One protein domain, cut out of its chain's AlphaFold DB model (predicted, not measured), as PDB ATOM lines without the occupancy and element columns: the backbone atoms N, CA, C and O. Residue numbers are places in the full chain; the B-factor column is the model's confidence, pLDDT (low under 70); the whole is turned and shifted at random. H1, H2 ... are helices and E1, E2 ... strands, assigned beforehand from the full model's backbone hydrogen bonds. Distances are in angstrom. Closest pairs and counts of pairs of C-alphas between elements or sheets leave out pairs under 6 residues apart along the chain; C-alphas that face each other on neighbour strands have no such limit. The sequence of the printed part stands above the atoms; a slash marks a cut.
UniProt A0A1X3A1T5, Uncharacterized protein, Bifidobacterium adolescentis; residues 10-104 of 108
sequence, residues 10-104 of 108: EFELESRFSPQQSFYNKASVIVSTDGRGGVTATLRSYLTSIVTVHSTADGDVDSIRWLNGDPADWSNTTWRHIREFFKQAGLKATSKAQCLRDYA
ATOM      1  N   GLU A  10     134.270 120.726 165.640       88.00
ATOM      2  CA  GLU A  10     135.539 121.348 165.259       88.00
ATOM      3  C   GLU A  10     136.461 120.287 164.657       88.00
ATOM      4  O   GLU A  10     136.607 119.196 165.209       88.00
ATOM      5  N   PHE A  11     137.104 120.610 163.539       86.44
ATOM      6  CA  PHE A  11     138.116 119.754 162.922       86.44
ATOM      7  C   PHE A  11     139.302 120.569 162.417       86.44
ATOM      8  O   PHE A  11     139.180 121.754 162.104       86.44
ATOM      9  N   GLU A  12     140.471 119.937 162.338       88.56
ATOM     10  CA  GLU A  12     141.659 120.571 161.771       88.56
ATOM     11  C   GLU A  12     141.449 120.840 160.275       88.56
ATOM     12  O   GLU A  12     140.968 119.985 159.529       88.56
ATOM     13  N   LEU A  13     141.818 122.037 159.819       86.62
ATOM     14  CA  LEU A  13     141.784 122.361 158.402       86.62
ATOM     15  C   LEU A  13     142.852 121.530 157.681       86.62
ATOM     16  O   LEU A  13     144.049 121.685 157.907       86.62
ATOM     17  N   GLU A  14     142.423 120.669 156.769       82.94
ATOM     18  CA  GLU A  14     143.342 119.888 155.945       82.94
ATOM     19  C   GLU A  14     143.849 120.715 154.759       82.94
ATOM     20  O   GLU A  14     143.103 121.487 154.158       82.94
ATOM     21  N   SER A  15     145.108 120.524 154.366       80.19
ATOM     22  CA  SER A  15     145.674 121.162 153.173       80.19
ATOM     23  C   SER A  15     145.347 120.341 151.920       80.19
ATOM     24  O   SER A  15     146.144 119.505 151.498       80.19
ATOM     25  N   ARG A  16     144.168 120.556 151.325       81.06
ATOM     26  CA  ARG A  16     143.683 119.829 150.135       81.06
ATOM     27  C   ARG A  16     144.029 120.533 148.825       81.06
ATOM     28  O   ARG A  16     144.271 119.872 147.820       81.06
ATOM     29  N   PHE A  17     144.066 121.863 148.825       77.25
ATOM     30  CA  PHE A  17     144.316 122.693 147.643       77.25
ATOM     31  C   PHE A  17     145.613 123.514 147.723       77.25
ATOM     32  O   PHE A  17     145.948 124.230 146.769       77.25
ATOM     33  N   SER A  18     146.337 123.433 148.839       69.69
ATOM     34  CA  SER A  18     147.684 123.969 149.009       69.69
ATOM     35  C   SER A  18     148.708 122.823 148.933       69.69
ATOM     36  O   SER A  18     148.679 121.913 149.759       69.69
ATOM     37  N   PRO A  19     149.644 122.841 147.965       59.59
ATOM     38  CA  PRO A  19     150.643 121.779 147.812       59.59
ATOM     39  C   PRO A  19     151.747 121.809 148.887       59.59
ATOM     40  O   PRO A  19     152.543 120.880 148.979       59.59
ATOM     41  N   GLN A  20     151.830 122.873 149.695       57.72
ATOM     42  CA  GLN A  20     152.851 123.041 150.734       57.72
ATOM     43  C   GLN A  20     152.271 122.708 152.114       57.72
ATOM     44  O   GLN A  20     151.751 123.614 152.751       57.72
ATOM     45  N   GLN A  21     152.410 121.441 152.533       56.25
ATOM     46  CA  GLN A  21     152.268 120.879 153.895       56.25
ATOM     47  C   GLN A  21     151.003 121.210 154.719       56.25
ATOM     48  O   GLN A  21     150.436 122.295 154.681       56.25
ATOM     49  N   SER A  22     150.600 120.235 155.540       59.88
ATOM     50  CA  SER A  22     149.583 120.363 156.589       59.88
ATOM     51  C   SER A  22     149.769 121.637 157.422       59.88
ATOM     52  O   SER A  22     150.896 122.059 157.672       59.88
ATOM     53  N   PHE A  23     148.683 122.234 157.919       68.56
ATOM     54  CA  PHE A  23     148.775 123.435 158.761       68.56
ATOM     55  C   PHE A  23     149.252 123.155 160.197       68.56
ATOM     56  O   PHE A  23     149.311 124.083 161.001       68.56
ATOM     57  N   TYR A  24     149.666 121.923 160.517       65.88
ATOM     58  CA  TYR A  24     150.283 121.528 161.791       65.88
ATOM     59  C   TYR A  24     149.487 121.991 163.025       65.88
ATOM     60  O   TYR A  24     150.050 122.636 163.911       65.88
ATOM     61  N   ASN A  25     148.185 121.712 163.079       68.75
ATOM     62  CA  ASN A  25     147.259 122.124 164.143       68.75
ATOM     63  C   ASN A  25     147.086 123.647 164.306       68.75
ATOM     64  O   ASN A  25     146.595 124.114 165.332       68.75
ATOM     65  N   LYS A  26     147.501 124.458 163.324       85.00
ATOM     66  CA  LYS A  26     147.396 125.929 163.396       85.00
ATOM     67  C   LYS A  26     146.116 126.474 162.782       85.00
ATOM     68  O   LYS A  26     145.871 127.673 162.910       85.00
ATOM     69  N   ALA A  27     145.325 125.640 162.118       89.88
ATOM     70  CA  ALA A  27     144.048 126.039 161.558       89.88
ATOM     71  C   ALA A  27     142.989 124.973 161.833       89.88
ATOM     72  O   ALA A  27     143.228 123.792 161.591       89.88
ATOM     73  N   SER A  28     141.827 125.396 162.314       90.81
ATOM     74  CA  SER A  28     140.657 124.545 162.514       90.81
ATOM     75  C   SER A  28     139.415 125.208 161.934       90.81
ATOM     76  O   SER A  28     139.360 126.429 161.765       90.81
ATOM     77  N   VAL A  29     138.429 124.395 161.583       91.25
ATOM     78  CA  VAL A  29     137.114 124.842 161.139       91.25
ATOM     79  C   VAL A  29     136.098 124.372 162.162       91.25
ATOM     80  O   VAL A  29     136.052 123.193 162.503       91.25
ATOM     81  N   ILE A  30     135.289 125.309 162.640       91.88
ATOM     82  CA  ILE A  30     134.147 125.037 163.505       91.88
ATOM     83  C   ILE A  30     132.903 125.110 162.633       91.88
ATOM     84  O   ILE A  30     132.644 126.151 162.028       91.88
ATOM     85  N   VAL A  31     132.149 124.022 162.560       90.88
ATOM     86  CA  VAL A  31     130.890 123.949 161.821       90.88
ATOM     87  C   VAL A  31     129.736 123.901 162.810       90.88
ATOM     88  O   VAL A  31     129.754 123.125 163.766       90.88
ATOM     89  N   SER A  32     128.736 124.744 162.580       89.06
ATOM     90  CA  SER A  32     127.483 124.753 163.327       89.06
ATOM     91  C   SER A  32     126.289 124.892 162.388       89.06
ATOM     92  O   SER A  32     126.275 125.784 161.539       89.06
ATOM     93  N   THR A  33     125.271 124.061 162.570       83.56
ATOM     94  CA  THR A  33     123.999 124.122 161.848       83.56
ATOM     95  C   THR A  33     122.981 124.949 162.627       83.56
ATOM     96  O   THR A  33     122.839 124.761 163.836       83.56
ATOM     97  N   ASP A  34     122.217 125.803 161.957       74.19
ATOM     98  CA  ASP A  34     121.229 126.691 162.595       74.19
ATOM     99  C   ASP A  34     119.869 126.023 162.910       74.19
ATOM    100  O   ASP A  34     118.912 126.683 163.317       74.19
ATOM    101  N   GLY A  35     119.758 124.705 162.711       70.31
ATOM    102  CA  GLY A  35     118.521 123.937 162.899       70.31
ATOM    103  C   GLY A  35     117.468 124.141 161.800       70.31
ATOM    104  O   GLY A  35     116.460 123.437 161.798       70.31
ATOM    105  N   ARG A  36     117.697 125.057 160.849       70.56
ATOM    106  CA  ARG A  36     116.878 125.274 159.643       70.56
ATOM    107  C   ARG A  36     117.542 124.735 158.373       70.56
ATOM    108  O   ARG A  36     116.990 124.882 157.288       70.56
ATOM    109  N   GLY A  37     118.700 124.091 158.523       73.81
ATOM    110  CA  GLY A  37     119.492 123.517 157.436       73.81
ATOM    111  C   GLY A  37     120.624 124.424 156.955       73.81
ATOM    112  O   GLY A  37     121.440 123.974 156.160       73.81
ATOM    113  N   GLY A  38     120.721 125.660 157.454       83.00
ATOM    114  CA  GLY A  38     121.861 126.531 157.201       83.00
ATOM    115  C   GLY A  38     123.106 126.029 157.927       83.00
ATOM    116  O   GLY A  38     123.037 125.547 159.063       83.00
ATOM    117  N   VAL A  39     124.258 126.143 157.270       88.94
ATOM    118  CA  VAL A  39     125.560 125.726 157.800       88.94
ATOM    119  C   VAL A  39     126.439 126.951 157.966       88.94
ATOM    120  O   VAL A  39     126.749 127.657 157.011       88.94
ATOM    121  N   THR A  40     126.888 127.188 159.190       91.38
ATOM    122  CA  THR A  40     127.892 128.202 159.503       91.38
ATOM    123  C   THR A  40     129.232 127.514 159.707       91.38
ATOM    124  O   THR A  40     129.386 126.724 160.635       91.38
ATOM    125  N   ALA A  41     130.215 127.831 158.873       92.50
ATOM    126  CA  ALA A  41     131.585 127.358 159.016       92.50
ATOM    127  C   ALA A  41     132.493 128.529 159.404       92.50
ATOM    128  O   ALA A  41     132.565 129.533 158.700       92.50
ATOM    129  N   THR A  42     133.204 128.415 160.520       94.50
ATOM    130  CA  THR A  42     134.130 129.440 161.011       94.50
ATOM    131  C   THR A  42     135.555 128.924 160.971       94.50
ATOM    132  O   THR A  42     135.883 127.938 161.627       94.50
ATOM    133  N   LEU A  43     136.421 129.623 160.240       94.31
ATOM    134  CA  LEU A  43     137.853 129.373 160.239       94.31
ATOM    135  C   LEU A  43     138.506 130.013 161.462       94.31
ATOM    136  O   LEU A  43     138.443 131.231 161.665       94.31
ATOM    137  N   ARG A  44     139.245 129.194 162.201       93.19
ATOM    138  CA  ARG A  44     140.153 129.604 163.262       93.19
ATOM    139  C   ARG A  44     141.593 129.410 162.800       93.19
ATOM    140  O   ARG A  44     141.958 128.346 162.319       93.19
ATOM    141  N   SER A  45     142.422 130.435 162.948       90.50
ATOM    142  CA  SER A  45     143.847 130.423 162.608       90.50
ATOM    143  C   SER A  45     144.643 130.885 163.823       90.50
ATOM    144  O   SER A  45     144.390 131.969 164.338       90.50
ATOM    145  N   TYR A  46     145.601 130.079 164.284       88.81
ATOM    146  CA  TYR A  46     146.354 130.305 165.526       88.81
ATOM    147  C   TYR A  46     145.444 130.604 166.724       88.81
ATOM    148  O   TYR A  46     145.696 131.528 167.489       88.81
ATOM    149  N   LEU A  47     144.368 129.827 166.869       86.31
ATOM    150  CA  LEU A  47     143.367 129.986 167.927       86.31
ATOM    151  C   LEU A  47     142.541 131.290 167.871       86.31
ATOM    152  O   LEU A  47     141.723 131.525 168.764       86.31
ATOM    153  N   THR A  48     142.642 132.071 166.800       89.75
ATOM    154  CA  THR A  48     141.813 133.263 166.571       89.75
ATOM    155  C   THR A  48     140.804 132.990 165.467       89.75
ATOM    156  O   THR A  48     141.186 132.512 164.402       89.75
ATOM    157  N   SER A  49     139.517 133.267 165.695       92.25
ATOM    158  CA  SER A  49     138.496 133.181 164.641       92.25
ATOM    159  C   SER A  49     138.695 134.318 163.645       92.25
ATOM    160  O   SER A  49     138.801 135.471 164.055       92.25
ATOM    161  N   ILE A  50     138.774 133.993 162.360       92.81
ATOM    162  CA  ILE A  50     139.198 134.925 161.306       92.81
ATOM    163  C   ILE A  50     138.062 135.235 160.342       92.81
ATOM    164  O   ILE A  50     137.869 136.380 159.946       92.81
ATOM    165  N   VAL A  51     137.315 134.215 159.930       93.06
ATOM    166  CA  VAL A  51     136.242 134.388 158.956       93.06
ATOM    167  C   VAL A  51     135.185 133.318 159.138       93.06
ATOM    168  O   VAL A  51     135.502 132.160 159.406       93.06
ATOM    169  N   THR A  52     133.936 133.720 158.967       93.62
ATOM    170  CA  THR A  52     132.771 132.847 158.951       93.62
ATOM    171  C   THR A  52     132.163 132.849 157.555       93.62
ATOM    172  O   THR A  52     132.018 133.905 156.946       93.62
ATOM    173  N   VAL A  53     131.813 131.670 157.054       92.81
ATOM    174  CA  VAL A  53     131.026 131.457 155.838       92.81
ATOM    175  C   VAL A  53     129.692 130.868 156.271       92.81
ATOM    176  O   VAL A  53     129.664 129.843 156.953       92.81
ATOM    177  N   HIS A  54     128.604 131.529 155.898       90.50
ATOM    178  CA  HIS A  54     127.253 131.021 156.055       90.50
ATOM    179  C   HIS A  54     126.778 130.469 154.715       90.50
ATOM    180  O   HIS A  54     126.842 131.163 153.697       90.50
ATOM    181  N   SER A  55     126.304 129.233 154.725       88.62
ATOM    182  CA  SER A  55     125.716 128.564 153.573       88.62
ATOM    183  C   SER A  55     124.265 128.204 153.854       88.62
ATOM    184  O   SER A  55     123.918 127.811 154.969       88.62
ATOM    185  N   THR A  56     123.417 128.312 152.836       85.81
ATOM    186  CA  THR A  56     122.020 127.873 152.890       85.81
ATOM    187  C   THR A  56     121.926 126.345 152.921       85.81
ATOM    188  O   THR A  56     122.911 125.635 152.699       85.81
ATOM    189  N   ALA A  57     120.716 125.827 153.153       80.25
ATOM    190  CA  ALA A  57     120.439 124.390 153.093       80.25
ATOM    191  C   ALA A  57     120.755 123.764 151.722       80.25
ATOM    192  O   ALA A  57     121.099 122.584 151.653       80.25
ATOM    193  N   ASP A  58     120.704 124.558 150.649       81.31
ATOM    194  CA  ASP A  58     121.028 124.123 149.286       81.31
ATOM    195  C   ASP A  58     122.547 124.077 149.021       81.31
ATOM    196  O   ASP A  58     122.993 123.617 147.970       81.31
ATOM    197  N   GLY A  59     123.363 124.506 149.992       75.38
ATOM    198  CA  GLY A  59     124.824 124.522 149.908       75.38
ATOM    199  C   GLY A  59     125.406 125.782 149.267       75.38
ATOM    200  O   GLY A  59     126.629 125.895 149.167       75.38
ATOM    201  N   ASP A  60     124.564 126.740 148.877       83.50
ATOM    202  CA  ASP A  60     125.003 128.031 148.357       83.50
ATOM    203  C   ASP A  60     125.539 128.914 149.482       83.50
ATOM    204  O   ASP A  60     124.980 128.965 150.576       83.50
ATOM    205  N   VAL A  61     126.636 129.627 149.220       86.31
ATOM    206  CA  VAL A  61     127.177 130.605 150.170       86.31
ATOM    207  C   VAL A  61     126.292 131.847 150.161       86.31
ATOM    208  O   VAL A  61     126.212 132.554 149.159       86.31
ATOM    209  N   ASP A  62     125.663 132.109 151.300       87.50
ATOM    210  CA  ASP A  62     124.772 133.240 151.539       87.50
ATOM    211  C   ASP A  62     125.553 134.474 152.008       87.50
ATOM    212  O   ASP A  62     125.380 135.570 151.480       87.50
ATOM    213  N   SER A  63     126.478 134.304 152.960       88.88
ATOM    214  CA  SER A  63     127.275 135.423 153.467       88.88
ATOM    215  C   SER A  63     128.664 135.020 153.960       88.88
ATOM    216  O   SER A  63     128.927 133.878 154.343       88.88
ATOM    217  N   ILE A  64     129.584 135.989 153.936       91.44
ATOM    218  CA  ILE A  64     130.953 135.859 154.443       91.44
ATOM    219  C   ILE A  64     131.205 137.011 155.409       91.44
ATOM    220  O   ILE A  64     131.013 138.172 155.058       91.44
ATOM    221  N   ARG A  65     131.654 136.695 156.623       91.44
ATOM    222  CA  ARG A  65     131.916 137.680 157.676       91.44
ATOM    223  C   ARG A  65     133.342 137.565 158.186       91.44
ATOM    224  O   ARG A  65     133.725 136.532 158.728       91.44
ATOM    225  N   TRP A  66     134.105 138.643 158.064       91.50
ATOM    226  CA  TRP A  66     135.450 138.749 158.627       91.50
ATOM    227  C   TRP A  66     135.393 139.096 160.118       91.50
ATOM    228  O   TRP A  66     134.507 139.823 160.565       91.50
ATOM    229  N   LEU A  67     136.319 138.544 160.896       91.25
ATOM    230  CA  LEU A  67     136.358 138.641 162.352       91.25
ATOM    231  C   LEU A  67     137.761 139.044 162.814       91.25
ATOM    232  O   LEU A  67     138.749 138.631 162.221       91.25
ATOM    233  N   ASN A  68     137.847 139.760 163.938       87.69
ATOM    234  CA  ASN A  68     139.103 140.048 164.644       87.69
ATOM    235  C   ASN A  68     140.193 140.732 163.786       87.69
ATOM    236  O   ASN A  68     141.339 140.278 163.729       87.69
ATOM    237  N   GLY A  69     139.842 141.862 163.171       84.00
ATOM    238  CA  GLY A  69     140.778 142.767 162.496       84.00
ATOM    239  C   GLY A  69     140.505 142.930 161.005       84.00
ATOM    240  O   GLY A  69     139.604 142.296 160.459       84.00
ATOM    241  N   ASP A  70     141.296 143.790 160.363       86.25
ATOM    242  CA  ASP A  70     141.230 144.005 158.919       86.25
ATOM    243  C   ASP A  70     141.905 142.828 158.183       86.25
ATOM    244  O   ASP A  70     143.095 142.556 158.402       86.25
ATOM    245  N   PRO A  71     141.194 142.130 157.277       86.12
ATOM    246  CA  PRO A  71     141.787 141.092 156.443       86.12
ATOM    247  C   PRO A  71     143.030 141.554 155.662       86.12
ATOM    248  O   PRO A  71     143.927 140.750 155.363       86.12
ATOM    249  N   ALA A  72     143.124 142.843 155.328       87.19
ATOM    250  CA  ALA A  72     144.272 143.437 154.654       87.19
ATOM    251  C   ALA A  72     145.568 143.349 155.478       87.19
ATOM    252  O   ALA A  72     146.635 143.195 154.877       87.19
ATOM    253  N   ASP A  73     145.493 143.305 156.808       88.62
ATOM    254  CA  ASP A  73     146.666 143.310 157.694       88.62
ATOM    255  C   ASP A  73     147.167 141.912 158.067       88.62
ATOM    256  O   ASP A  73     148.260 141.741 158.614       88.62
ATOM    257  N   TRP A  74     146.404 140.864 157.758       89.06
ATOM    258  CA  TRP A  74     146.793 139.521 158.166       89.06
ATOM    259  C   TRP A  74     147.998 138.969 157.409       89.06
ATOM    260  O   TRP A  74     148.213 139.213 156.214       89.06
ATOM    261  N   SER A  75     148.746 138.130 158.130       90.06
ATOM    262  CA  SER A  75     149.948 137.464 157.642       90.06
ATOM    263  C   SER A  75     149.692 136.582 156.414       90.06
ATOM    264  O   SER A  75     148.596 136.053 156.200       90.06
ATOM    265  N   ASN A  76     150.751 136.326 155.643       88.75
ATOM    266  CA  ASN A  76     150.702 135.398 154.511       88.75
ATOM    267  C   ASN A  76     150.273 133.981 154.920       88.75
ATOM    268  O   ASN A  76     149.652 133.285 154.117       88.75
ATOM    269  N   THR A  77     150.579 133.549 156.146       88.75
ATOM    270  CA  THR A  77     150.156 132.240 156.658       88.75
ATOM    271  C   THR A  77     148.653 132.206 156.903       88.75
ATOM    272  O   THR A  77     147.981 131.303 156.414       88.75
ATOM    273  N   THR A  78     148.095 133.235 157.544       90.69
ATOM    274  CA  THR A  78     146.640 133.372 157.722       90.69
ATOM    275  C   THR A  78     145.921 133.361 156.372       90.69
ATOM    276  O   THR A  78     144.948 132.638 156.183       90.69
ATOM    277  N   TRP A  79     146.460 134.067 155.374       91.94
ATOM    278  CA  TRP A  79     145.922 134.065 154.009       91.94
ATOM    279  C   TRP A  79     146.063 132.733 153.264       91.94
ATOM    280  O   TRP A  79     145.351 132.495 152.286       91.94
ATOM    281  N   ARG A  80     146.960 131.836 153.685       89.75
ATOM    282  CA  ARG A  80     146.970 130.448 153.197       89.75
ATOM    283  C   ARG A  80     145.806 129.665 153.797       89.75
ATOM    284  O   ARG A  80     145.092 129.032 153.027       89.75
ATOM    285  N   HIS A  81     145.570 129.787 155.106       91.88
ATOM    286  CA  HIS A  81     144.430 129.150 155.778       91.88
ATOM    287  C   HIS A  81     143.097 129.607 155.170       91.88
ATOM    288  O   HIS A  81     142.277 128.776 154.799       91.88
ATOM    289  N   ILE A  82     142.923 130.920 154.970       92.31
ATOM    290  CA  ILE A  82     141.706 131.502 154.378       92.31
ATOM    291  C   ILE A  82     141.446 130.945 152.981       92.31
ATOM    292  O   ILE A  82     140.339 130.513 152.687       92.31
ATOM    293  N   ARG A  83     142.458 130.933 152.105       92.19
ATOM    294  CA  ARG A  83     142.265 130.456 150.728       92.19
ATOM    295  C   ARG A  83     141.943 128.970 150.671       92.19
ATOM    296  O   ARG A  83     141.144 128.563 149.836       92.19
ATOM    297  N   GLU A  84     142.569 128.172 151.525       91.94
ATOM    298  CA  GLU A  84     142.264 126.748 151.621       91.94
ATOM    299  C   GLU A  84     140.826 126.528 152.099       91.94
ATOM    300  O   GLU A  84     140.058 125.825 151.445       91.94
ATOM    301  N   PHE A  85     140.440 127.210 153.176       92.44
ATOM    302  CA  PHE A  85     139.089 127.187 153.720       92.44
ATOM    303  C   PHE A  85     138.035 127.608 152.684       92.44
ATOM    304  O   PHE A  85     137.065 126.888 152.465       92.44
ATOM    305  N   PHE A  86     138.259 128.712 151.969       92.69
ATOM    306  CA  PHE A  86     137.355 129.188 150.921       92.69
ATOM    307  C   PHE A  86     137.215 128.190 149.772       92.69
ATOM    308  O   PHE A  86     136.100 127.914 149.347       92.69
ATOM    309  N   LYS A  87     138.308 127.577 149.304       91.25
ATOM    310  CA  LYS A  87     138.212 126.536 148.267       91.25
ATOM    311  C   LYS A  87     137.421 125.319 148.742       91.25
ATOM    312  O   LYS A  87     136.674 124.743 147.958       91.25
ATOM    313  N   GLN A  88     137.560 124.936 150.011       88.12
ATOM    314  CA  GLN A  88     136.758 123.859 150.601       88.12
ATOM    315  C   GLN A  88     135.280 124.244 150.751       88.12
ATOM    316  O   GLN A  88     134.424 123.375 150.609       88.12
ATOM    317  N   ALA A  89     134.978 125.537 150.916       86.44
ATOM    318  CA  ALA A  89     133.623 126.094 150.845       86.44
ATOM    319  C   ALA A  89     133.075 126.210 149.408       86.44
ATOM    320  O   ALA A  89     131.982 126.728 149.217       86.44
ATOM    321  N   GLY A  90     133.835 125.802 148.383       87.50
ATOM    322  CA  GLY A  90     133.450 125.967 146.975       87.50
ATOM    323  C   GLY A  90     133.671 127.377 146.415       87.50
ATOM    324  O   GLY A  90     133.334 127.644 145.263       87.50
ATOM    325  N   LEU A  91     134.278 128.281 147.186       90.19
ATOM    326  CA  LEU A  91     134.561 129.649 146.769       90.19
ATOM    327  C   LEU A  91     135.843 129.740 145.936       90.19
ATOM    328  O   LEU A  91     136.815 128.992 146.096       90.19
ATOM    329  N   LYS A  92     135.884 130.747 145.064       91.12
ATOM    330  CA  LYS A  92     137.079 131.083 144.296       91.12
ATOM    331  C   LYS A  92     138.074 131.798 145.204       91.12
ATOM    332  O   LYS A  92     137.828 132.917 145.625       91.12
ATOM    333  N   ALA A  93     139.229 131.189 145.456       91.12
ATOM    334  CA  ALA A  93     140.262 131.803 146.292       91.12
ATOM    335  C   ALA A  93     141.666 131.633 145.694       91.12
ATOM    336  O   ALA A  93     142.492 130.838 146.158       91.12
ATOM    337  N   THR A  94     141.943 132.366 144.614       88.94
ATOM    338  CA  THR A  94     143.237 132.293 143.910       88.94
ATOM    339  C   THR A  94     144.283 133.212 144.536       88.94
ATOM    340  O   THR A  94     145.433 132.804 144.720       88.94
ATOM    341  N   SER A  95     143.896 134.425 144.936       89.50
ATOM    342  CA  SER A  95     144.796 135.416 145.535       89.50
ATOM    343  C   SER A  95     144.115 136.227 146.637       89.50
ATOM    344  O   SER A  95     142.893 136.365 146.650       89.50
ATOM    345  N   LYS A  96     144.919 136.808 147.541       89.75
ATOM    346  CA  LYS A  96     144.450 137.742 148.580       89.75
ATOM    347  C   LYS A  96     143.646 138.896 147.976       89.75
ATOM    348  O   LYS A  96     142.533 139.155 148.406       89.75
ATOM    349  N   ALA A  97     144.180 139.537 146.935       90.25
ATOM    350  CA  ALA A  97     143.527 140.671 146.281       90.25
ATOM    351  C   ALA A  97     142.171 140.309 145.652       90.25
ATOM    352  O   ALA A  97     141.261 141.134 145.649       90.25
ATOM    353  N   GLN A  98     142.029 139.091 145.116       92.75
ATOM    354  CA  GLN A  98     140.745 138.609 144.607       92.75
ATOM    355  C   GLN A  98     139.768 138.328 145.753       92.75
ATOM    356  O   GLN A  98     138.639 138.791 145.695       92.75
ATOM    357  N   CYS A  99     140.210 137.659 146.821       91.12
ATOM    358  CA  CYS A  99     139.354 137.386 147.978       91.12
ATOM    359  C   CYS A  99     138.848 138.674 148.646       91.12
ATOM    360  O   CYS A  99     137.679 138.759 148.991       91.12
ATOM    361  N   LEU A 100     139.707 139.684 148.807       90.31
ATOM    362  CA  LEU A 100     139.311 140.977 149.373       90.31
ATOM    363  C   LEU A 100     138.266 141.681 148.501       90.31
ATOM    364  O   LEU A 100     137.258 142.165 148.995       90.31
ATOM    365  N   ARG A 101     138.481 141.706 147.186       89.75
ATOM    366  CA  ARG A 101     137.556 142.347 146.248       89.75
ATOM    367  C   ARG A 101     136.185 141.679 146.229       89.75
ATOM    368  O   ARG A 101     135.176 142.376 146.192       89.75
ATOM    369  N   ASP A 102     136.179 140.352 146.212       89.00
ATOM    370  CA  ASP A 102     134.964 139.576 145.986       89.00
ATOM    371  C   ASP A 102     134.195 139.340 147.298       89.00
ATOM    372  O   ASP A 102     132.975 139.220 147.262       89.00
ATOM    373  N   TYR A 103     134.889 139.302 148.446       87.81
ATOM    374  CA  TYR A 103     134.322 138.848 149.724       87.81
ATOM    375  C   TYR A 103     134.546 139.787 150.915       87.81
ATOM    376  O   TYR A 103     133.994 139.527 151.979       87.81
ATOM    377  N   ALA A 104     135.357 140.845 150.805       78.62
ATOM    378  CA  ALA A 104     135.536 141.824 151.889       78.62
ATOM    379  C   ALA A 104     134.630 143.051 151.767       78.62
ATOM    380  O   ALA A 104     134.846 144.039 152.460       78.62
TER     381      ALA A 104
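Overview. This is residues 10 to 104 of the 108 residues of an uncharacterized protein of Bifidobacterium adolescentis (UniProt A0A1X3A1T5). A twisted wall of five antiparallel strands, E1 to E5, has the helix H1 over one face, running along the strands, and no named helix over the other. The short helix H2 sits near the E5 edge of this wall, and a long loop, residues 13 to 26, joins E1 and E2 at the other edge. The printed part has 95 residues with five named strands followed by two named helices, in the order E1 E2 E3 E4 E5 H1 H2, and its class is mixed, helices and strands. The strands form a meander, each the antiparallel neighbour of the one before, and with H1 they make two layers, a sheet with a helix on one face. The whole is compact, with a radius of gyration of the C-alphas of 12.6 A and spans of 35 by 28 by 24 A.

Along the chain. E4, residues 48 to 55, is the longest strand at 21.2 A. E3, residues 39 to 45, measures 19.5 A, and E2, residues 27 to 33, measures 20.1 A. E5, residues 61 to 66, measures 14.4 A. E1, residues 10 to 12, measures 7.1 A and begins with C-alpha 10 at (135.539, 121.348, 165.259). H1, residues 76 to 88, measures 18.5 A from C-alpha 76 at (150.702, 135.398, 154.511). H2, residues 96 to 103, measures 10.3 A and ends with C-alpha 103 at (134.322, 138.848, 149.724).

Arrangement. The sheet's order is E1 E2 E3 E4 E5, with E1 and E5 as edge strands. The hairpin E3 and E4 has N 43 and O 51 within hydrogen-bond range at 2.8 A. In the hairpin E2 and E3, N 30 and O 42 are 2.9 A apart. In the hairpin E1 and E2, N 29 and O 11 are 2.8 A apart, and in the hairpin E4 and E5, N 52 and O 65 are 2.8 A apart. H1 is on the sheet at a height of 8.7 A, over E3 and only just over E4, on which 3 of its C-alphas fall. On the local plane its line and that of E3 stand at 17 degrees. The closest C-alphas of H1 and E3, those of Thr 78 and Ser 45, are 6.4 A apart. H2 is only just not on the sheet, with 4 pairs of C-alphas within 10 A. Its closest C-alpha to E5 is that of Tyr 103, 6.5 A from that of Ile 64. H1 and H2 are close but not clearly touching, the C-alphas of Trp 79 and Lys 96 being 6.7 A apart. Their lines stand at a steep tilt of 46 degrees, the same way. In H1 and H2 every O i to N i+4 pair is within hydrogen-bond range.

Size, cuts and confidence. The two C-alphas farthest apart, those of Gln 20 and Arg 36, are 37.1 A apart. The printed part has no cut, and its one long link, between E1 and E2, has 14 residues. The mean pLDDT of the printed part is 85.9, and residues 18 to 25 are under 70.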